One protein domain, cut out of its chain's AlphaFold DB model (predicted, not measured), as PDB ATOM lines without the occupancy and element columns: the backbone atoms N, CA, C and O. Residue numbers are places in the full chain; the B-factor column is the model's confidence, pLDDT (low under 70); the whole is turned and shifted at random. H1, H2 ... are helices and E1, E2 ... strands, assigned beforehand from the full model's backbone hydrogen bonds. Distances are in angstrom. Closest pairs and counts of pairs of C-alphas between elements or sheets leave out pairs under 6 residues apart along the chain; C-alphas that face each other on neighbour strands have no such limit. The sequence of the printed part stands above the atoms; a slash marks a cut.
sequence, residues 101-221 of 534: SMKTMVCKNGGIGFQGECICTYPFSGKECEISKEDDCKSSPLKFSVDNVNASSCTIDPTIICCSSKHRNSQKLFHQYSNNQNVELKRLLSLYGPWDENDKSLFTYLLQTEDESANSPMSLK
ATOM      1  N   SER A 101      40.577 -12.132 -14.508       63.47
ATOM      2  CA  SER A 101      41.088 -12.665 -15.772       63.47
ATOM      3  C   SER A 101      40.158 -13.661 -16.480       63.47
ATOM      4  O   SER A 101      40.070 -13.615 -17.703       63.47
ATOM      5  N   MET A 102      39.422 -14.517 -15.759       80.12
ATOM      6  CA  MET A 102      38.514 -15.501 -16.380       80.12
ATOM      7  C   MET A 102      37.281 -14.868 -17.032       80.12
ATOM      8  O   MET A 102      36.717 -15.445 -17.963       80.12
ATOM      9  N   LYS A 103      36.853 -13.697 -16.542       74.19
ATOM     10  CA  LYS A 103      35.699 -12.958 -17.073       74.19
ATOM     11  C   LYS A 103      36.100 -11.817 -18.006       74.19
ATOM     12  O   LYS A 103      35.362 -11.523 -18.938       74.19
ATOM     13  N   THR A 104      37.233 -11.160 -17.754       83.19
ATOM     14  CA  THR A 104      37.649  -9.974 -18.518       83.19
ATOM     15  C   THR A 104      38.375 -10.323 -19.806       83.19
ATOM     16  O   THR A 104      38.318  -9.545 -20.757       83.19
ATOM     17  N   MET A 105      39.049 -11.475 -19.863       88.38
ATOM     18  CA  MET A 105      39.779 -11.874 -21.057       88.38
ATOM     19  C   MET A 105      38.847 -12.512 -22.084       88.38
ATOM     20  O   MET A 105      38.161 -13.499 -21.812       88.38
ATOM     21  N   VAL A 106      38.852 -11.956 -23.293       92.50
ATOM     22  CA  VAL A 106      38.079 -12.481 -24.418       92.50
ATOM     23  C   VAL A 106      38.907 -13.550 -25.126       92.50
ATOM     24  O   VAL A 106      39.794 -13.238 -25.915       92.50
ATOM     25  N   CYS A 107      38.603 -14.814 -24.846       95.12
ATOM     26  CA  CYS A 107      39.160 -15.959 -25.565       95.12
ATOM     27  C   CYS A 107      38.130 -16.495 -26.568       95.12
ATOM     28  O   CYS A 107      36.943 -16.617 -26.255       95.12
ATOM     29  N   LYS A 108      38.573 -16.805 -27.786       94.19
ATOM     30  CA  LYS A 108      37.748 -17.334 -28.878       94.19
ATOM     31  C   LYS A 108      37.665 -18.857 -28.810       94.19
ATOM     32  O   LYS A 108      38.425 -19.506 -28.095       94.19
ATOM     33  N   ASN A 109      36.726 -19.423 -29.569       91.94
ATOM     34  CA  ASN A 109      36.626 -20.864 -29.835       91.94
ATOM     35  C   ASN A 109      36.607 -21.755 -28.576       91.94
ATOM     36  O   ASN A 109      37.152 -22.857 -28.564       91.94
ATOM     37  N   GLY A 110      35.988 -21.263 -27.499       92.06
ATOM     38  CA  GLY A 110      35.906 -21.982 -26.229       92.06
ATOM     39  C   GLY A 110      37.208 -22.003 -25.424       92.06
ATOM     40  O   GLY A 110      37.363 -22.876 -24.578       92.06
ATOM     41  N   GLY A 111      38.150 -21.089 -25.673       95.81
ATOM     42  CA  GLY A 111      39.269 -20.835 -24.763       95.81
ATOM     43  C   GLY A 111      38.827 -20.154 -23.462       95.81
ATOM     44  O   GLY A 111      37.723 -19.612 -23.367       95.81
ATOM     45  N   ILE A 112      39.700 -20.154 -22.455       95.94
ATOM     46  CA  ILE A 112      39.442 -19.530 -21.147       95.94
ATOM     47  C   ILE A 112      40.634 -18.700 -20.676       95.94
ATOM     48  O   ILE A 112      41.778 -19.119 -20.823       95.94
ATOM     49  N   GLY A 113      40.369 -17.526 -20.098       94.75
ATOM     50  CA  GLY A 113      41.409 -16.683 -19.512       94.75
ATOM     51  C   GLY A 113      41.990 -17.312 -18.246       94.75
ATOM     52  O   GLY A 113      41.251 -17.753 -17.370       94.75
ATOM     53  N   PHE A 114      43.311 -17.336 -18.122       94.25
ATOM     54  CA  PHE A 114      44.027 -17.848 -16.960       94.25
ATOM     55  C   PHE A 114      45.362 -17.117 -16.846       94.25
ATOM     56  O   PHE A 114      46.164 -17.151 -17.768       94.25
ATOM     57  N   GLN A 115      45.595 -16.434 -15.724       91.44
ATOM     58  CA  GLN A 115      46.856 -15.724 -15.452       91.44
ATOM     59  C   GLN A 115      47.331 -14.769 -16.568       91.44
ATOM     60  O   GLN A 115      48.506 -14.756 -16.927       91.44
ATOM     61  N   GLY A 116      46.417 -13.980 -17.139       90.19
ATOM     62  CA  GLY A 116      46.778 -12.978 -18.147       90.19
ATOM     63  C   GLY A 116      46.970 -13.533 -19.563       90.19
ATOM     64  O   GLY A 116      47.333 -12.775 -20.461       90.19
ATOM     65  N   GLU A 117      46.677 -14.814 -19.792       94.94
ATOM     66  CA  GLU A 117      46.691 -15.449 -21.113       94.94
ATOM     67  C   GLU A 117      45.437 -16.301 -21.356       94.94
ATOM     68  O   GLU A 117      44.726 -16.671 -20.422       94.94
ATOM     69  N   CYS A 118      45.151 -16.628 -22.618       96.81
ATOM     70  CA  CYS A 118      44.119 -17.604 -22.951       96.81
ATOM     71  C   CYS A 118      44.699 -19.022 -22.943       96.81
ATOM     72  O   CYS A 118      45.652 -19.325 -23.659       96.81
ATOM     73  N   ILE A 119      44.065 -19.923 -22.195       96.75
ATOM     74  CA  ILE A 119      44.252 -21.362 -22.353       96.75
ATOM     75  C   ILE A 119      43.320 -21.836 -23.459       96.75
ATOM     76  O   ILE A 119      42.092 -21.780 -23.338       96.75
ATOM     77  N   CYS A 120      43.923 -22.314 -24.541       95.38
ATOM     78  CA  CYS A 120      43.197 -22.790 -25.703       95.38
ATOM     79  C   CYS A 120      42.851 -24.266 -25.584       95.38
ATOM     80  O   CYS A 120      43.700 -25.106 -25.290       95.38
ATOM     81  N   THR A 121      41.592 -24.568 -25.872       91.88
ATOM     82  CA  THR A 121      41.133 -25.933 -26.088       91.88
ATOM     83  C   THR A 121      41.591 -26.428 -27.451       91.88
ATOM     84  O   THR A 121      41.567 -25.690 -28.434       91.88
ATOM     85  N   TYR A 122      41.985 -27.699 -27.519       90.50
ATOM     86  CA  TYR A 122      42.304 -28.361 -28.779       90.50
ATOM     87  C   TYR A 122      41.122 -28.288 -29.774       90.50
ATOM     88  O   TYR A 122      39.996 -28.582 -29.373       90.50
ATOM     89  N   PRO A 123      41.335 -27.966 -31.067       90.62
ATOM     90  CA  PRO A 123      42.620 -27.828 -31.768       90.62
ATOM     91  C   PRO A 123      43.161 -26.387 -31.838       90.62
ATOM     92  O   PRO A 123      44.063 -26.102 -32.626       90.62
ATOM     93  N   PHE A 124      42.629 -25.455 -31.055       93.38
ATOM     94  CA  PHE A 124      42.954 -24.038 -31.192       93.38
ATOM     95  C   PHE A 124      44.267 -23.637 -30.511       93.38
ATOM     96  O   PHE A 124      44.782 -24.291 -29.602       93.38
ATOM     97  N   SER A 125      44.825 -22.523 -30.977       94.88
ATOM     98  CA  SER A 125      45.984 -21.829 -30.413       94.88
ATOM     99  C   SER A 125      45.997 -20.363 -30.828       94.88
ATOM    100  O   SER A 125      45.046 -19.890 -31.439       94.88
ATOM    101  N   GLY A 126      47.075 -19.653 -30.510       95.56
ATOM    102  CA  GLY A 126      47.152 -18.208 -30.663       95.56
ATOM    103  C   GLY A 126      46.917 -17.519 -29.327       95.56
ATOM    104  O   GLY A 126      46.674 -18.175 -28.312       95.56
ATOM    105  N   LYS A 127      47.032 -16.194 -29.323       96.38
ATOM    106  CA  LYS A 127      46.934 -15.402 -28.090       96.38
ATOM    107  C   LYS A 127      45.509 -15.387 -27.535       96.38
ATOM    108  O   LYS A 127      45.322 -15.314 -26.327       96.38
ATOM    109  N   GLU A 128      44.523 -15.472 -28.421       96.75
ATOM    110  CA  GLU A 128      43.092 -15.476 -28.129       96.75
ATOM    111  C   GLU A 128      42.430 -16.793 -28.555       96.75
ATOM    112  O   GLU A 128      41.206 -16.865 -28.608       96.75
ATOM    113  N   CYS A 129      43.198 -17.841 -28.873       96.00
ATOM    114  CA  CYS A 129      42.692 -19.109 -29.417       96.00
ATOM    115  C   CYS A 129      42.042 -18.987 -30.808       96.00
ATOM    116  O   CYS A 129      41.126 -19.729 -31.163       96.00
ATOM    117  N   GLU A 130      42.514 -18.032 -31.604       94.56
ATOM    118  CA  GLU A 130      42.030 -17.689 -32.939       94.56
ATOM    119  C   GLU A 130      42.555 -18.602 -34.058       94.56
ATOM    120  O   GLU A 130      41.946 -18.682 -35.124       94.56
ATOM    121  N   ILE A 131      43.670 -19.298 -33.830       92.44
ATOM    122  CA  ILE A 131      44.352 -20.118 -34.832       92.44
ATOM    123  C   ILE A 131      43.893 -21.567 -34.695       92.44
ATOM    124  O   ILE A 131      44.249 -22.249 -33.732       92.44
ATOM    125  N   SER A 132      43.141 -22.056 -35.681       90.56
ATOM    126  CA  SER A 132      42.812 -23.479 -35.797       90.56
ATOM    127  C   SER A 132      44.016 -24.258 -36.329       90.56
ATOM    128  O   SER A 132      44.488 -24.000 -37.439       90.56
ATOM    129  N   LYS A 133      44.521 -25.220 -35.551       83.38
ATOM    130  CA  LYS A 133      45.540 -26.171 -36.012       83.38
ATOM    131  C   LYS A 133      44.841 -27.332 -36.726       83.38
ATOM    132  O   LYS A 133      44.722 -28.403 -36.147       83.38
ATOM    133  N   GLU A 134      44.294 -27.144 -37.926       67.81
ATOM    134  CA  GLU A 134      43.472 -28.208 -38.533       67.81
ATOM    135  C   GLU A 134      43.841 -28.649 -39.944       67.81
ATOM    136  O   GLU A 134      43.514 -27.957 -40.914       67.81
ATOM    137  N   ASP A 135      44.306 -29.907 -39.985       62.75
ATOM    138  CA  ASP A 135      43.918 -30.951 -40.949       62.75
ATOM    139  C   ASP A 135      43.159 -32.135 -40.272       62.75
ATOM    140  O   ASP A 135      42.238 -32.696 -40.862       62.75
ATOM    141  N   ASP A 136      43.429 -32.470 -38.999       59.94
ATOM    142  CA  ASP A 136      42.938 -33.707 -38.334       59.94
ATOM    143  C   ASP A 136      41.455 -33.746 -37.907       59.94
ATOM    144  O   ASP A 136      40.948 -34.793 -37.477       59.94
ATOM    145  N   CYS A 137      40.764 -32.613 -37.989       70.19
ATOM    146  CA  CYS A 137      39.373 -32.456 -37.556       70.19
ATOM    147  C   CYS A 137      38.404 -32.081 -38.687       70.19
ATOM    148  O   CYS A 137      37.194 -32.051 -38.477       70.19
ATOM    149  N   LYS A 138      38.918 -31.850 -39.902       63.88
ATOM    150  CA  LYS A 138      38.144 -31.314 -41.033       63.88
ATOM    151  C   LYS A 138      37.400 -32.347 -41.882       63.88
ATOM    152  O   LYS A 138      36.705 -31.956 -42.813       63.88
ATOM    153  N   SER A 139      37.531 -33.649 -41.640       57.53
ATOM    154  CA  SER A 139      37.283 -34.619 -42.720       57.53
ATOM    155  C   SER A 139      36.015 -35.470 -42.631       57.53
ATOM    156  O   SER A 139      35.865 -36.386 -43.439       57.53
ATOM    157  N   SER A 140      35.068 -35.224 -41.721       61.78
ATOM    158  CA  SER A 140      33.807 -35.985 -41.749       61.78
ATOM    159  C   SER A 140      32.605 -35.195 -41.242       61.78
ATOM    160  O   SER A 140      32.696 -34.573 -40.184       61.78
ATOM    161  N   PRO A 141      31.462 -35.235 -41.955       74.62
ATOM    162  CA  PRO A 141      30.229 -34.643 -41.462       74.62
ATOM    163  C   PRO A 141      29.854 -35.305 -40.134       74.62
ATOM    164  O   PRO A 141      29.783 -36.533 -40.034       74.62
ATOM    165  N   LEU A 142      29.632 -34.487 -39.106       80.62
ATOM    166  CA  LEU A 142      29.129 -34.977 -37.829       80.62
ATOM    167  C   LEU A 142      27.735 -35.558 -38.031       80.62
ATOM    168  O   LEU A 142      26.869 -34.930 -38.641       80.62
ATOM    169  N   LYS A 143      27.518 -36.749 -37.482       79.56
ATOM    170  CA  LYS A 143      26.182 -37.313 -37.331       79.56
ATOM    171  C   LYS A 143      25.678 -36.996 -35.932       79.56
ATOM    172  O   LYS A 143      26.426 -37.076 -34.957       79.56
ATOM    173  N   PHE A 144      24.411 -36.624 -35.847       80.62
ATOM    174  CA  PHE A 144      23.726 -36.339 -34.594       80.62
ATOM    175  C   PHE A 144      22.651 -37.388 -34.357       80.62
ATOM    176  O   PHE A 144      22.142 -37.997 -35.292       80.62
ATOM    177  N   SER A 145      22.265 -37.559 -33.096       78.19
ATOM    178  CA  SER A 145      21.193 -38.474 -32.698       78.19
ATOM    179  C   SER A 145      19.801 -38.126 -33.229       78.19
ATOM    180  O   SER A 145      18.873 -38.914 -33.069       78.19
ATOM    181  N   VAL A 146      19.635 -36.918 -33.766       76.50
ATOM    182  CA  VAL A 146      18.394 -36.406 -34.344       76.50
ATOM    183  C   VAL A 146      18.737 -35.800 -35.700       76.50
ATOM    184  O   VAL A 146      19.672 -35.002 -35.800       76.50
ATOM    185  N   ASP A 147      17.974 -36.161 -36.728       65.06
ATOM    186  CA  ASP A 147      18.123 -35.574 -38.057       65.06
ATOM    187  C   ASP A 147      17.748 -34.080 -38.026       65.06
ATOM    188  O   ASP A 147      16.797 -33.677 -37.356       65.06
ATOM    189  N   ASN A 148      18.475 -33.249 -38.780       66.38
ATOM    190  CA  ASN A 148      18.238 -31.801 -38.933       66.38
ATOM    191  C   ASN A 148      18.544 -30.913 -37.712       66.38
ATOM    192  O   ASN A 148      18.000 -29.810 -37.598       66.38
ATOM    193  N   VAL A 149      19.447 -31.323 -36.816       74.00
ATOM    194  CA  VAL A 149      19.996 -30.382 -35.827       74.00
ATOM    195  C   VAL A 149      20.757 -29.279 -36.558       74.00
ATOM    196  O   VAL A 149      21.784 -29.519 -37.191       74.00
ATOM    197  N   ASN A 150      20.289 -28.040 -36.420       80.12
ATOM    198  CA  ASN A 150      21.062 -26.888 -36.848       80.12
ATOM    199  C   ASN A 150      22.219 -26.660 -35.860       80.12
ATOM    200  O   ASN A 150      21.999 -26.144 -34.765       80.12
ATOM    201  N   ALA A 151      23.447 -27.022 -36.237       78.19
ATOM    202  CA  ALA A 151      24.634 -26.878 -35.390       78.19
ATOM    203  C   ALA A 151      24.863 -25.436 -34.889       78.19
ATOM    204  O   ALA A 151      25.343 -25.245 -33.775       78.19
ATOM    205  N   SER A 152      24.437 -24.421 -35.654       83.38
ATOM    206  CA  SER A 152      24.514 -23.008 -35.235       83.38
ATOM    207  C   SER A 152      23.620 -22.656 -34.041       83.38
ATOM    208  O   SER A 152      23.774 -21.595 -33.446       83.38
ATOM    209  N   SER A 153      22.687 -23.539 -33.676       85.50
ATOM    210  CA  SER A 153      21.818 -23.368 -32.510       85.50
ATOM    211  C   SER A 153      22.399 -23.913 -31.204       85.50
ATOM    212  O   SER A 153      21.794 -23.785 -30.134       85.50
ATOM    213  N   CYS A 154      23.553 -24.569 -31.289       86.38
ATOM    214  CA  CYS A 154      24.276 -25.069 -30.136       86.38
ATOM    215  C   CYS A 154      25.024 -23.923 -29.452       86.38
ATOM    216  O   CYS A 154      25.527 -23.017 -30.112       86.38
ATOM    217  N   THR A 155      25.135 -23.980 -28.120       81.81
ATOM    218  CA  THR A 155      25.948 -22.996 -27.370       81.81
ATOM    219  C   THR A 155      27.404 -23.015 -27.843       81.81
ATOM    220  O   THR A 155      28.074 -21.988 -27.884       81.81
ATOM    221  N   ILE A 156      27.893 -24.204 -28.186       85.19
ATOM    222  CA  ILE A 156      29.250 -24.462 -28.640       85.19
ATOM    223  C   ILE A 156      29.149 -25.265 -29.933       85.19
ATOM    224  O   ILE A 156      28.331 -26.185 -30.017       85.19
ATOM    225  N   ASP A 157      30.001 -24.948 -30.908       87.25
ATOM    226  CA  ASP A 157      30.106 -25.712 -32.149       87.25
ATOM    227  C   ASP A 157      30.393 -27.200 -31.839       87.25
ATOM    228  O   ASP A 157      31.419 -27.524 -31.221       87.25
ATOM    229  N   PRO A 158      29.514 -28.126 -32.263       88.62
ATOM    230  CA  PRO A 158      29.699 -29.554 -32.031       88.62
ATOM    231  C   PRO A 158      31.016 -30.118 -32.584       88.62
ATOM    232  O   PRO A 158      31.541 -31.088 -32.038       88.62
ATOM    233  N   THR A 159      31.579 -29.508 -33.630       86.31
ATOM    234  CA  THR A 159      32.868 -29.892 -34.231       86.31
ATOM    235  C   THR A 159      34.005 -29.691 -33.245       86.31
ATOM    236  O   THR A 159      34.824 -30.588 -33.048       86.31
ATOM    237  N   ILE A 160      33.988 -28.573 -32.517       88.56
ATOM    238  CA  ILE A 160      34.979 -28.281 -31.480       88.56
ATOM    239  C   ILE A 160      34.890 -29.313 -30.353       88.56
ATOM    240  O   ILE A 160      35.912 -29.836 -29.903       88.56
ATOM    241  N   ILE A 161      33.672 -29.650 -29.916       89.31
ATOM    242  CA  ILE A 161      33.450 -30.654 -28.864       89.31
ATOM    243  C   ILE A 161      33.940 -32.031 -29.318       89.31
ATOM    244  O   ILE A 161      34.639 -32.710 -28.564       89.31
ATOM    245  N   CYS A 162      33.623 -32.423 -30.553       87.88
ATOM    246  CA  CYS A 162      34.075 -33.673 -31.154       87.88
ATOM    247  C   CYS A 162      35.608 -33.785 -31.152       87.88
ATOM    248  O   CYS A 162      36.168 -34.777 -30.680       87.88
ATOM    249  N   CYS A 163      36.294 -32.736 -31.605       88.12
ATOM    250  CA  CYS A 163      37.751 -32.659 -31.639       88.12
ATOM    251  C   CYS A 163      38.383 -32.697 -30.253       88.12
ATOM    252  O   CYS A 163      39.324 -33.456 -30.013       88.12
ATOM    253  N   SER A 164      37.831 -31.919 -29.326       88.88
ATOM    254  CA  SER A 164      38.286 -31.884 -27.938       88.88
ATOM    255  C   SER A 164      38.124 -33.250 -27.277       88.88
ATOM    256  O   SER A 164      39.034 -33.728 -26.608       88.88
ATOM    257  N   SER A 165      36.999 -33.928 -27.520       87.75
ATOM    258  CA  SER A 165      36.759 -35.301 -27.070       87.75
ATOM    259  C   SER A 165      37.800 -36.272 -27.627       87.75
ATOM    260  O   SER A 165      38.404 -37.033 -26.868       87.75
ATOM    261  N   LYS A 166      38.072 -36.217 -28.936       86.69
ATOM    262  CA  LYS A 166      39.075 -37.073 -29.583       86.69
ATOM    263  C   LYS A 166      40.455 -36.866 -28.958       86.69
ATOM    264  O   LYS A 166      41.131 -37.840 -28.634       86.69
ATOM    265  N   HIS A 167      40.839 -35.610 -28.730       87.75
ATOM    266  CA  HIS A 167      42.092 -35.267 -28.068       87.75
ATOM    267  C   HIS A 167      42.143 -35.800 -26.631       87.75
ATOM    268  O   HIS A 167      43.099 -36.493 -26.288       87.75
ATOM    269  N   ARG A 168      41.101 -35.578 -25.817       87.31
ATOM    270  CA  ARG A 168      41.020 -36.104 -24.441       87.31
ATOM    271  C   ARG A 168      41.240 -37.609 -24.371       87.31
ATOM    272  O   ARG A 168      41.950 -38.072 -23.488       87.31
ATOM    273  N   ASN A 169      40.680 -38.360 -25.316       79.69
ATOM    274  CA  ASN A 169      40.801 -39.816 -25.349       79.69
ATOM    275  C   ASN A 169      42.221 -40.325 -25.625       79.69
ATOM    276  O   ASN A 169      42.532 -41.461 -25.283       79.69
ATOM    277  N   SER A 170      43.083 -39.496 -26.220       75.88
ATOM    278  CA  SER A 170      44.506 -39.814 -26.388       75.88
ATOM    279  C   SER A 170      45.335 -39.572 -25.122       75.88
ATOM    280  O   SER A 170      46.467 -40.043 -25.024       75.88
ATOM    281  N   GLN A 171      44.791 -38.825 -24.158       81.25
ATOM    282  CA  GLN A 171      45.494 -38.423 -22.949       81.25
ATOM    283  C   GLN A 171      45.193 -39.385 -21.796       81.25
ATOM    284  O   GLN A 171      44.106 -39.950 -21.680       81.25
ATOM    285  N   LYS A 172      46.163 -39.547 -20.894       78.31
ATOM    286  CA  LYS A 172      45.959 -40.286 -19.646       78.31
ATOM    287  C   LYS A 172      45.129 -39.431 -18.685       78.31
ATOM    288  O   LYS A 172      45.646 -38.477 -18.112       78.31
ATOM    289  N   LEU A 173      43.853 -39.772 -18.518       81.25
ATOM    290  CA  LEU A 173      42.980 -39.144 -17.523       81.25
ATOM    291  C   LEU A 173      43.343 -39.639 -16.111       81.25
ATOM    292  O   LEU A 173      43.691 -40.807 -15.954       81.25
ATOM    293  N   PHE A 174      43.216 -38.786 -15.090       81.81
ATOM    294  CA  PHE A 174      43.336 -39.170 -13.670       81.81
ATOM    295  C   PHE A 174      44.682 -39.796 -13.248       81.81
ATOM    296  O   PHE A 174      44.724 -40.676 -12.383       81.81
ATOM    297  N   HIS A 175      45.801 -39.360 -13.836       75.06
ATOM    298  CA  HIS A 175      47.127 -39.887 -13.505       75.06
ATOM    299  C   HIS A 175      48.139 -38.788 -13.163       75.06
ATOM    300  O   HIS A 175      48.292 -37.833 -13.911       75.06
ATOM    301  N   GLN A 176      48.876 -39.017 -12.066       75.31
ATOM    302  CA  GLN A 176      50.049 -38.257 -11.608       75.31
ATOM    303  C   GLN A 176      49.822 -36.743 -11.502       75.31
ATOM    304  O   GLN A 176      50.265 -35.974 -12.348       75.31
ATOM    305  N   TYR A 177      49.182 -36.326 -10.409       83.56
ATOM    306  CA  TYR A 177      49.057 -34.914 -10.064       83.56
ATOM    307  C   TYR A 177      50.418 -34.326  -9.691       83.56
ATOM    308  O   TYR A 177      51.118 -34.848  -8.819       83.56
ATOM    309  N   SER A 178      50.783 -33.227 -10.340       86.69
ATOM    310  CA  SER A 178      51.855 -32.356  -9.889       86.69
ATOM    311  C   SER A 178      51.531 -31.799  -8.505       86.69
ATOM    312  O   SER A 178      50.398 -31.415  -8.217       86.69
ATOM    313  N   ASN A 179      52.558 -31.667  -7.664       86.56
ATOM    314  CA  ASN A 179      52.443 -30.940  -6.397       86.56
ATOM    315  C   ASN A 179      52.160 -29.442  -6.620       86.56
ATOM    316  O   ASN A 179      51.757 -28.742  -5.695       86.56
ATOM    317  N   ASN A 180      52.381 -28.935  -7.839       91.06
ATOM    318  CA  ASN A 180      52.053 -27.570  -8.207       91.06
ATOM    319  C   ASN A 180      50.619 -27.493  -8.754       91.06
ATOM    320  O   ASN A 180      50.353 -27.811  -9.915       91.06
ATOM    321  N   GLN A 181      49.705 -27.006  -7.916       90.50
ATOM    322  CA  GLN A 181      48.291 -26.876  -8.253       90.50
ATOM    323  C   GLN A 181      48.031 -25.968  -9.461       90.50
ATOM    324  O   GLN A 181      47.112 -26.231 -10.232       90.50
ATOM    325  N   ASN A 182      48.827 -24.917  -9.652       92.12
ATOM    326  CA  ASN A 182      48.668 -24.015 -10.787       92.12
ATOM    327  C   ASN A 182      48.937 -24.740 -12.117       92.12
ATOM    328  O   ASN A 182      48.167 -24.600 -13.068       92.12
ATOM    329  N   VAL A 183      49.975 -25.584 -12.142       93.12
ATOM    330  CA  VAL A 183      50.298 -26.446 -13.291       93.12
ATOM    331  C   VAL A 183      49.158 -27.426 -13.566       93.12
ATOM    332  O   VAL A 183      48.750 -27.573 -14.718       93.12
ATOM    333  N   GLU A 184      48.594 -28.045 -12.525       94.38
ATOM    334  CA  GLU A 184      47.446 -28.945 -12.689       94.38
ATOM    335  C   GLU A 184      46.197 -28.226 -13.190       94.38
ATOM    336  O   GLU A 184      45.549 -28.708 -14.114       94.38
ATOM    337  N   LEU A 185      45.872 -27.050 -12.652       95.19
ATOM    338  CA  LEU A 185      44.741 -26.257 -13.135       95.19
ATOM    339  C   LEU A 185      44.921 -25.892 -14.610       95.19
ATOM    340  O   LEU A 185      44.000 -26.092 -15.398       95.19
ATOM    341  N   LYS A 186      46.117 -25.448 -15.016       94.88
ATOM    342  CA  LYS A 186      46.421 -25.159 -16.422       94.88
ATOM    343  C   LYS A 186      46.242 -26.396 -17.309       94.88
ATOM    344  O   LYS A 186      45.632 -26.301 -18.375       94.88
ATOM    345  N   ARG A 187      46.705 -27.568 -16.853       94.69
ATOM    346  CA  ARG A 187      46.490 -28.851 -17.542       94.69
ATOM    347  C   ARG A 187      44.998 -29.148 -17.698       94.69
ATOM    348  O   ARG A 187      44.553 -29.387 -18.819       94.69
ATOM    349  N   LEU A 188      44.222 -29.093 -16.615       95.12
ATOM    350  CA  LEU A 188      42.778 -29.345 -16.642       95.12
ATOM    351  C   LEU A 188      42.051 -28.394 -17.601       95.12
ATOM    352  O   LEU A 188      41.240 -28.843 -18.413       95.12
ATOM    353  N   LEU A 189      42.388 -27.102 -17.555       95.25
ATOM    354  CA  LEU A 189      41.802 -26.079 -18.418       95.25
ATOM    355  C   LEU A 189      42.160 -26.275 -19.903       95.25
ATOM    356  O   LEU A 189      41.371 -25.949 -20.783       95.25
ATOM    357  N   SER A 190      43.316 -26.857 -20.216       93.62
ATOM    358  CA  SER A 190      43.651 -27.206 -21.605       93.62
ATOM    359  C   SER A 190      42.904 -28.449 -22.105       93.62
ATOM    360  O   SER A 190      42.577 -28.555 -23.288       93.62
ATOM    361  N   LEU A 191      42.599 -29.381 -21.195       92.25
ATOM    362  CA  LEU A 191      42.111 -30.717 -21.524       92.25
ATOM    363  C   LEU A 191      40.584 -30.788 -21.666       92.25
ATOM    364  O   LEU A 191      40.077 -31.450 -22.572       92.25
ATOM    365  N   TYR A 192      39.839 -30.145 -20.764       93.44
ATOM    366  CA  TYR A 192      38.400 -30.399 -20.602       93.44
ATOM    367  C   TYR A 192      37.462 -29.412 -21.285       93.44
ATOM    368  O   TYR A 192      36.251 -29.642 -21.271       93.44
ATOM    369  N   GLY A 193      37.987 -28.373 -21.930       91.88
ATOM    370  CA  GLY A 193      37.138 -27.486 -22.710       91.88
ATOM    371  C   GLY A 193      36.543 -28.185 -23.949       91.88
ATOM    372  O   GLY A 193      36.682 -29.404 -24.135       91.88
ATOM    373  N   PRO A 194      35.831 -27.446 -24.807       94.62
ATOM    374  CA  PRO A 194      35.694 -25.985 -24.818       94.62
ATOM    375  C   PRO A 194      34.939 -25.428 -23.605       94.62
ATOM    376  O   PRO A 194      34.114 -26.127 -23.017       94.62
ATOM    377  N   TRP A 195      35.213 -24.170 -23.258       94.94
ATOM    378  CA  TRP A 195      34.684 -23.463 -22.087       94.94
ATOM    379  C   TRP A 195      33.546 -22.504 -22.444       94.94
ATOM    380  O   TRP A 195      33.657 -21.723 -23.389       94.94
ATOM    381  N   ASP A 196      32.466 -22.541 -21.666       92.50
ATOM    382  CA  ASP A 196      31.307 -21.654 -21.789       92.50
ATOM    383  C   ASP A 196      31.079 -20.818 -20.515       92.50
ATOM    384  O   ASP A 196      31.872 -20.828 -19.567       92.50
ATOM    385  N   GLU A 197      29.993 -20.044 -20.497       91.38
ATOM    386  CA  GLU A 197      29.656 -19.163 -19.376       91.38
ATOM    387  C   GLU A 197      29.293 -19.920 -18.089       91.38
ATOM    388  O   GLU A 197      29.510 -19.391 -16.993       91.38
ATOM    389  N   ASN A 198      28.796 -21.161 -18.180       92.69
ATOM    390  CA  ASN A 198      28.556 -21.975 -16.990       92.69
ATOM    391  C   ASN A 198      29.887 -22.331 -16.324       92.69
ATOM    392  O   ASN A 198      30.004 -22.203 -15.106       92.69
ATOM    393  N   ASP A 199      30.901 -22.713 -17.104       94.88
ATOM    394  CA  ASP A 199      32.216 -23.056 -16.554       94.88
ATOM    395  C   ASP A 199      32.901 -21.840 -15.936       94.88
ATOM    396  O   ASP A 199      33.371 -21.902 -14.800       94.88
ATOM    397  N   LYS A 200      32.912 -20.702 -16.643       93.81
ATOM    398  CA  LYS A 200      33.498 -19.456 -16.121       93.81
ATOM    399  C   LYS A 200      32.838 -19.054 -14.805       93.81
ATOM    400  O   LYS A 200      33.524 -18.705 -13.846       93.81
ATOM    401  N   SER A 201      31.508 -19.140 -14.745       93.56
ATOM    402  CA  SER A 201      30.745 -18.879 -13.527       93.56
ATOM    403  C   SER A 201      31.138 -19.846 -12.407       93.56
ATOM    404  O   SER A 201      31.479 -19.385 -11.321       93.56
ATOM    405  N   LEU A 202      31.187 -21.161 -12.655       95.62
ATOM    406  CA  LEU A 202      31.660 -22.159 -11.683       95.62
ATOM    407  C   LEU A 202      33.060 -21.833 -11.145       95.62
ATOM    408  O   LEU A 202      33.273 -21.828  -9.931       95.62
ATOM    409  N   PHE A 203      34.014 -21.522 -12.022       95.50
ATOM    410  CA  PHE A 203      35.383 -21.239 -11.604       95.50
ATOM    411  C   PHE A 203      35.490 -20.000 -10.714       95.50
ATOM    412  O   PHE A 203      36.325 -19.986  -9.813       95.50
ATOM    413  N   THR A 204      34.593 -19.018 -10.851       92.31
ATOM    414  CA  THR A 204      34.560 -17.876  -9.920       92.31
ATOM    415  C   THR A 204      34.198 -18.264  -8.489       92.31
ATOM    416  O   THR A 204      34.497 -17.507  -7.565       92.31
ATOM    417  N   TYR A 205      33.594 -19.436  -8.270       93.69
ATOM    418  CA  TYR A 205      33.350 -19.992  -6.938       93.69
ATOM    419  C   TYR A 205      34.502 -20.872  -6.463       93.69
ATOM    420  O   TYR A 205      34.854 -20.799  -5.293       93.69
ATOM    421  N   LEU A 206      35.131 -21.637  -7.357       95.06
ATOM    422  CA  LEU A 206      36.137 -22.633  -6.977       95.06
ATOM    423  C   LEU A 206      37.576 -22.114  -6.931       95.06
ATOM    424  O   LEU A 206      38.385 -22.654  -6.176       95.06
ATOM    425  N   LEU A 207      37.912 -21.084  -7.709       94.38
ATOM    426  CA  LEU A 207      39.287 -20.617  -7.894       94.38
ATOM    427  C   LEU A 207      39.510 -19.229  -7.296       94.38
ATOM    428  O   LEU A 207      38.620 -18.382  -7.305       94.38
ATOM    429  N   GLN A 208      40.718 -18.990  -6.797       92.25
ATOM    430  CA  GLN A 208      41.205 -17.679  -6.364       92.25
ATOM    431  C   GLN A 208      42.603 -17.413  -6.905       92.25
ATOM    432  O   GLN A 208      43.343 -18.346  -7.228       92.25
ATOM    433  N   THR A 209      42.957 -16.138  -6.953       89.62
ATOM    434  CA  THR A 209      44.324 -15.657  -7.151       89.62
ATOM    435  C   THR A 209      44.936 -15.274  -5.802       89.62
ATOM    436  O   THR A 209      44.205 -14.956  -4.863       89.62
ATOM    437  N   GLU A 210      46.262 -15.346  -5.678       85.00
ATOM    438  CA  GLU A 210      46.971 -14.940  -4.450       85.00
ATOM    439  C   GLU A 210      46.984 -13.414  -4.271       85.00
ATOM    440  O   GLU A 210      46.974 -12.912  -3.149       85.00
ATOM    441  N   ASP A 211      46.938 -12.681  -5.383       84.81
ATOM    442  CA  ASP A 211      46.864 -11.225  -5.432       84.81
ATOM    443  C   ASP A 211      45.962 -10.743  -6.592       84.81
ATOM    444  O   ASP A 211      45.398 -11.539  -7.351       84.81
ATOM    445  N   GLU A 212      45.770  -9.426  -6.704       80.38
ATOM    446  CA  GLU A 212      44.925  -8.801  -7.736       80.38
ATOM    447  C   GLU A 212      45.604  -8.694  -9.114       80.38
ATOM    448  O   GLU A 212      44.980  -8.253 -10.083       80.38
ATOM    449  N   SER A 213      46.878  -9.073  -9.237       83.19
ATOM    450  CA  SER A 213      47.587  -9.004 -10.509       83.19
ATOM    451  C   SER A 213      47.035 -10.029 -11.494       83.19
ATOM    452  O   SER A 213      46.713 -11.173 -11.162       83.19
ATOM    453  N   ALA A 214      46.976  -9.628 -12.764       79.25
ATOM    454  CA  ALA A 214      46.483 -10.489 -13.831       79.25
ATOM    455  C   ALA A 214      47.278 -11.801 -13.963       79.25
ATOM    456  O   ALA A 214      46.710 -12.781 -14.433       79.25
ATOM    457  N   ASN A 215      48.542 -11.828 -13.521       85.25
ATOM    458  CA  ASN A 215      49.467 -12.957 -13.662       85.25
ATOM    459  C   ASN A 215      49.616 -13.794 -12.378       85.25
ATOM    460  O   ASN A 215      50.401 -14.744 -12.357       85.25
ATOM    461  N   SER A 216      48.890 -13.456 -11.309       87.56
ATOM    462  CA  SER A 216      49.004 -14.136 -10.016       87.56
ATOM    463  C   SER A 216      48.716 -15.640 -10.127       87.56
ATOM    464  O   SER A 216      47.810 -16.031 -10.874       87.56
ATOM    465  N   PRO A 217      49.452 -16.513  -9.410       89.94
ATOM    466  CA  PRO A 217      49.128 -17.929  -9.279       89.94
ATOM    467  C   PRO A 217      47.662 -18.153  -8.915       89.94
ATOM    468  O   PRO A 217      47.160 -17.670  -7.902       89.94
ATOM    469  N   MET A 218      46.965 -18.912  -9.759       91.94
ATOM    470  CA  MET A 218      45.613 -19.367  -9.459       91.94
ATOM    471  C   MET A 218      45.645 -20.689  -8.692       91.94
ATOM    472  O   MET A 218      46.451 -21.572  -8.994       91.94
ATOM    473  N   SER A 219      44.752 -20.824  -7.715       93.44
ATOM    474  CA  SER A 219      44.641 -21.993  -6.845       93.44
ATOM    475  C   SER A 219      43.185 -22.243  -6.422       93.44
ATOM    476  O   SER A 219      42.328 -21.380  -6.624       93.44
ATOM    477  N   LEU A 220      42.871 -23.424  -5.870       93.75
ATOM    478  CA  LEU A 220      41.520 -23.678  -5.338       93.75
ATOM    479  C   LEU A 220      41.305 -22.860  -4.061       93.75
ATOM    480  O   LEU A 220      42.178 -22.839  -3.192       93.75
ATOM    481  N   LYS A 221      40.125 -22.245  -3.903       91.62
ATOM    482  CA  LYS A 221      39.817 -21.392  -2.736       91.62
ATOM    483  C   LYS A 221      39.986 -22.092  -1.402       91.62
ATOM    484  O   LYS A 221      40.453 -21.510  -0.433       91.62
TER     485      LYS A 221
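Overview. This is residues 101 to 221 of the 534 residues of the protein "Protein xylosyltransferase" of Tieghemostelium lacteum (UniProt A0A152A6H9). Two small strand hairpins, E1 with E2 and E3 with E4, lie near the two ends of helix H3 in a small body that also holds H4 and the short H1, while helix H2 stands at the end of H3 where Leu 191 lies. A long loop, residues 120 to 157, runs away from this body, and its residues 145 to 150 stick out and stand free. The printed part has 121 residues, with four named helices and four named strands in the order H1 E1 E2 H2 H3 H4 E3 E4; each hairpin is an antiparallel sheet of two strands. The class is mixed, helices and strands, with under half of the residues in named elements. The whole is compact, with a radius of gyration of the C-alphas of 15.5 A, but elongated, spanning 49 by 31 by 25 A.

Along the chain. E1 is residues 112 to 114, 6.4 A long, and E2 is residues 117 to 119, 6.5 A. H1, residues 101 to 104, is 5.2 A long and begins at C-alpha 101, (41.088, -12.665, -15.772). H2, residues 158 to 170, is the longest helix at 18.9 A and begins at C-alpha 158, (29.699, -29.554, -32.031). H3, residues 181 to 191, is 15.1 A long, and H4, residues 197 to 206, is 14.4 A. E3, residues 207 to 209, is 7.1 A long; E4, residues 218 to 220, is 7.2 A long and ends at C-alpha 220, (41.520, -23.678, -5.338).

Arrangement. E1 and E2 form a hairpin, antiparallel at 129 degrees, with N 114 and O 117 within hydrogen-bond range at 2.8 A. The closest C-alphas of E2 and H3 are those of Ile 119 and Ser 190, 5.9 A apart. The closest C-alphas of H3 and E4 are those of Asn 182 and Met 218, 5.7 A apart. E3 and E4 form the other hairpin, antiparallel at 139 degrees, with N 208 and O 219 at 2.9 A. H1 and H4 only just touch, with 3 pairs of C-alphas within 8 A, the closest Met 102 and Lys 200 at 6.4 A. H2, with residues 164 to 168 alone, only just touches H3, with 3 such pairs, the closest Arg 168 and Leu 191 at 6.2 A; they run opposite ways at a steep tilt of 56 degrees. H3 and H4 are apart. Every O i to N i+4 pair is within hydrogen-bond range in H3, 8 of 9 in H2 and 5 of 6 in H4; H1 is too short for such a pair.

Size, cuts and confidence. The two C-alphas farthest apart, those of Asp 147 and Asp 211, are 49.8 A from each other. The printed part has no cut. The link from E2 to H2, 38 residues, is long; within it residues 124 to 125 pair with residues 131 to 132, antiparallel. The mean pLDDT of the printed part is 86.8, and it is under 70 at residue 101, residues 134 to 136, residues 138 to 140 and residues 147 to 148.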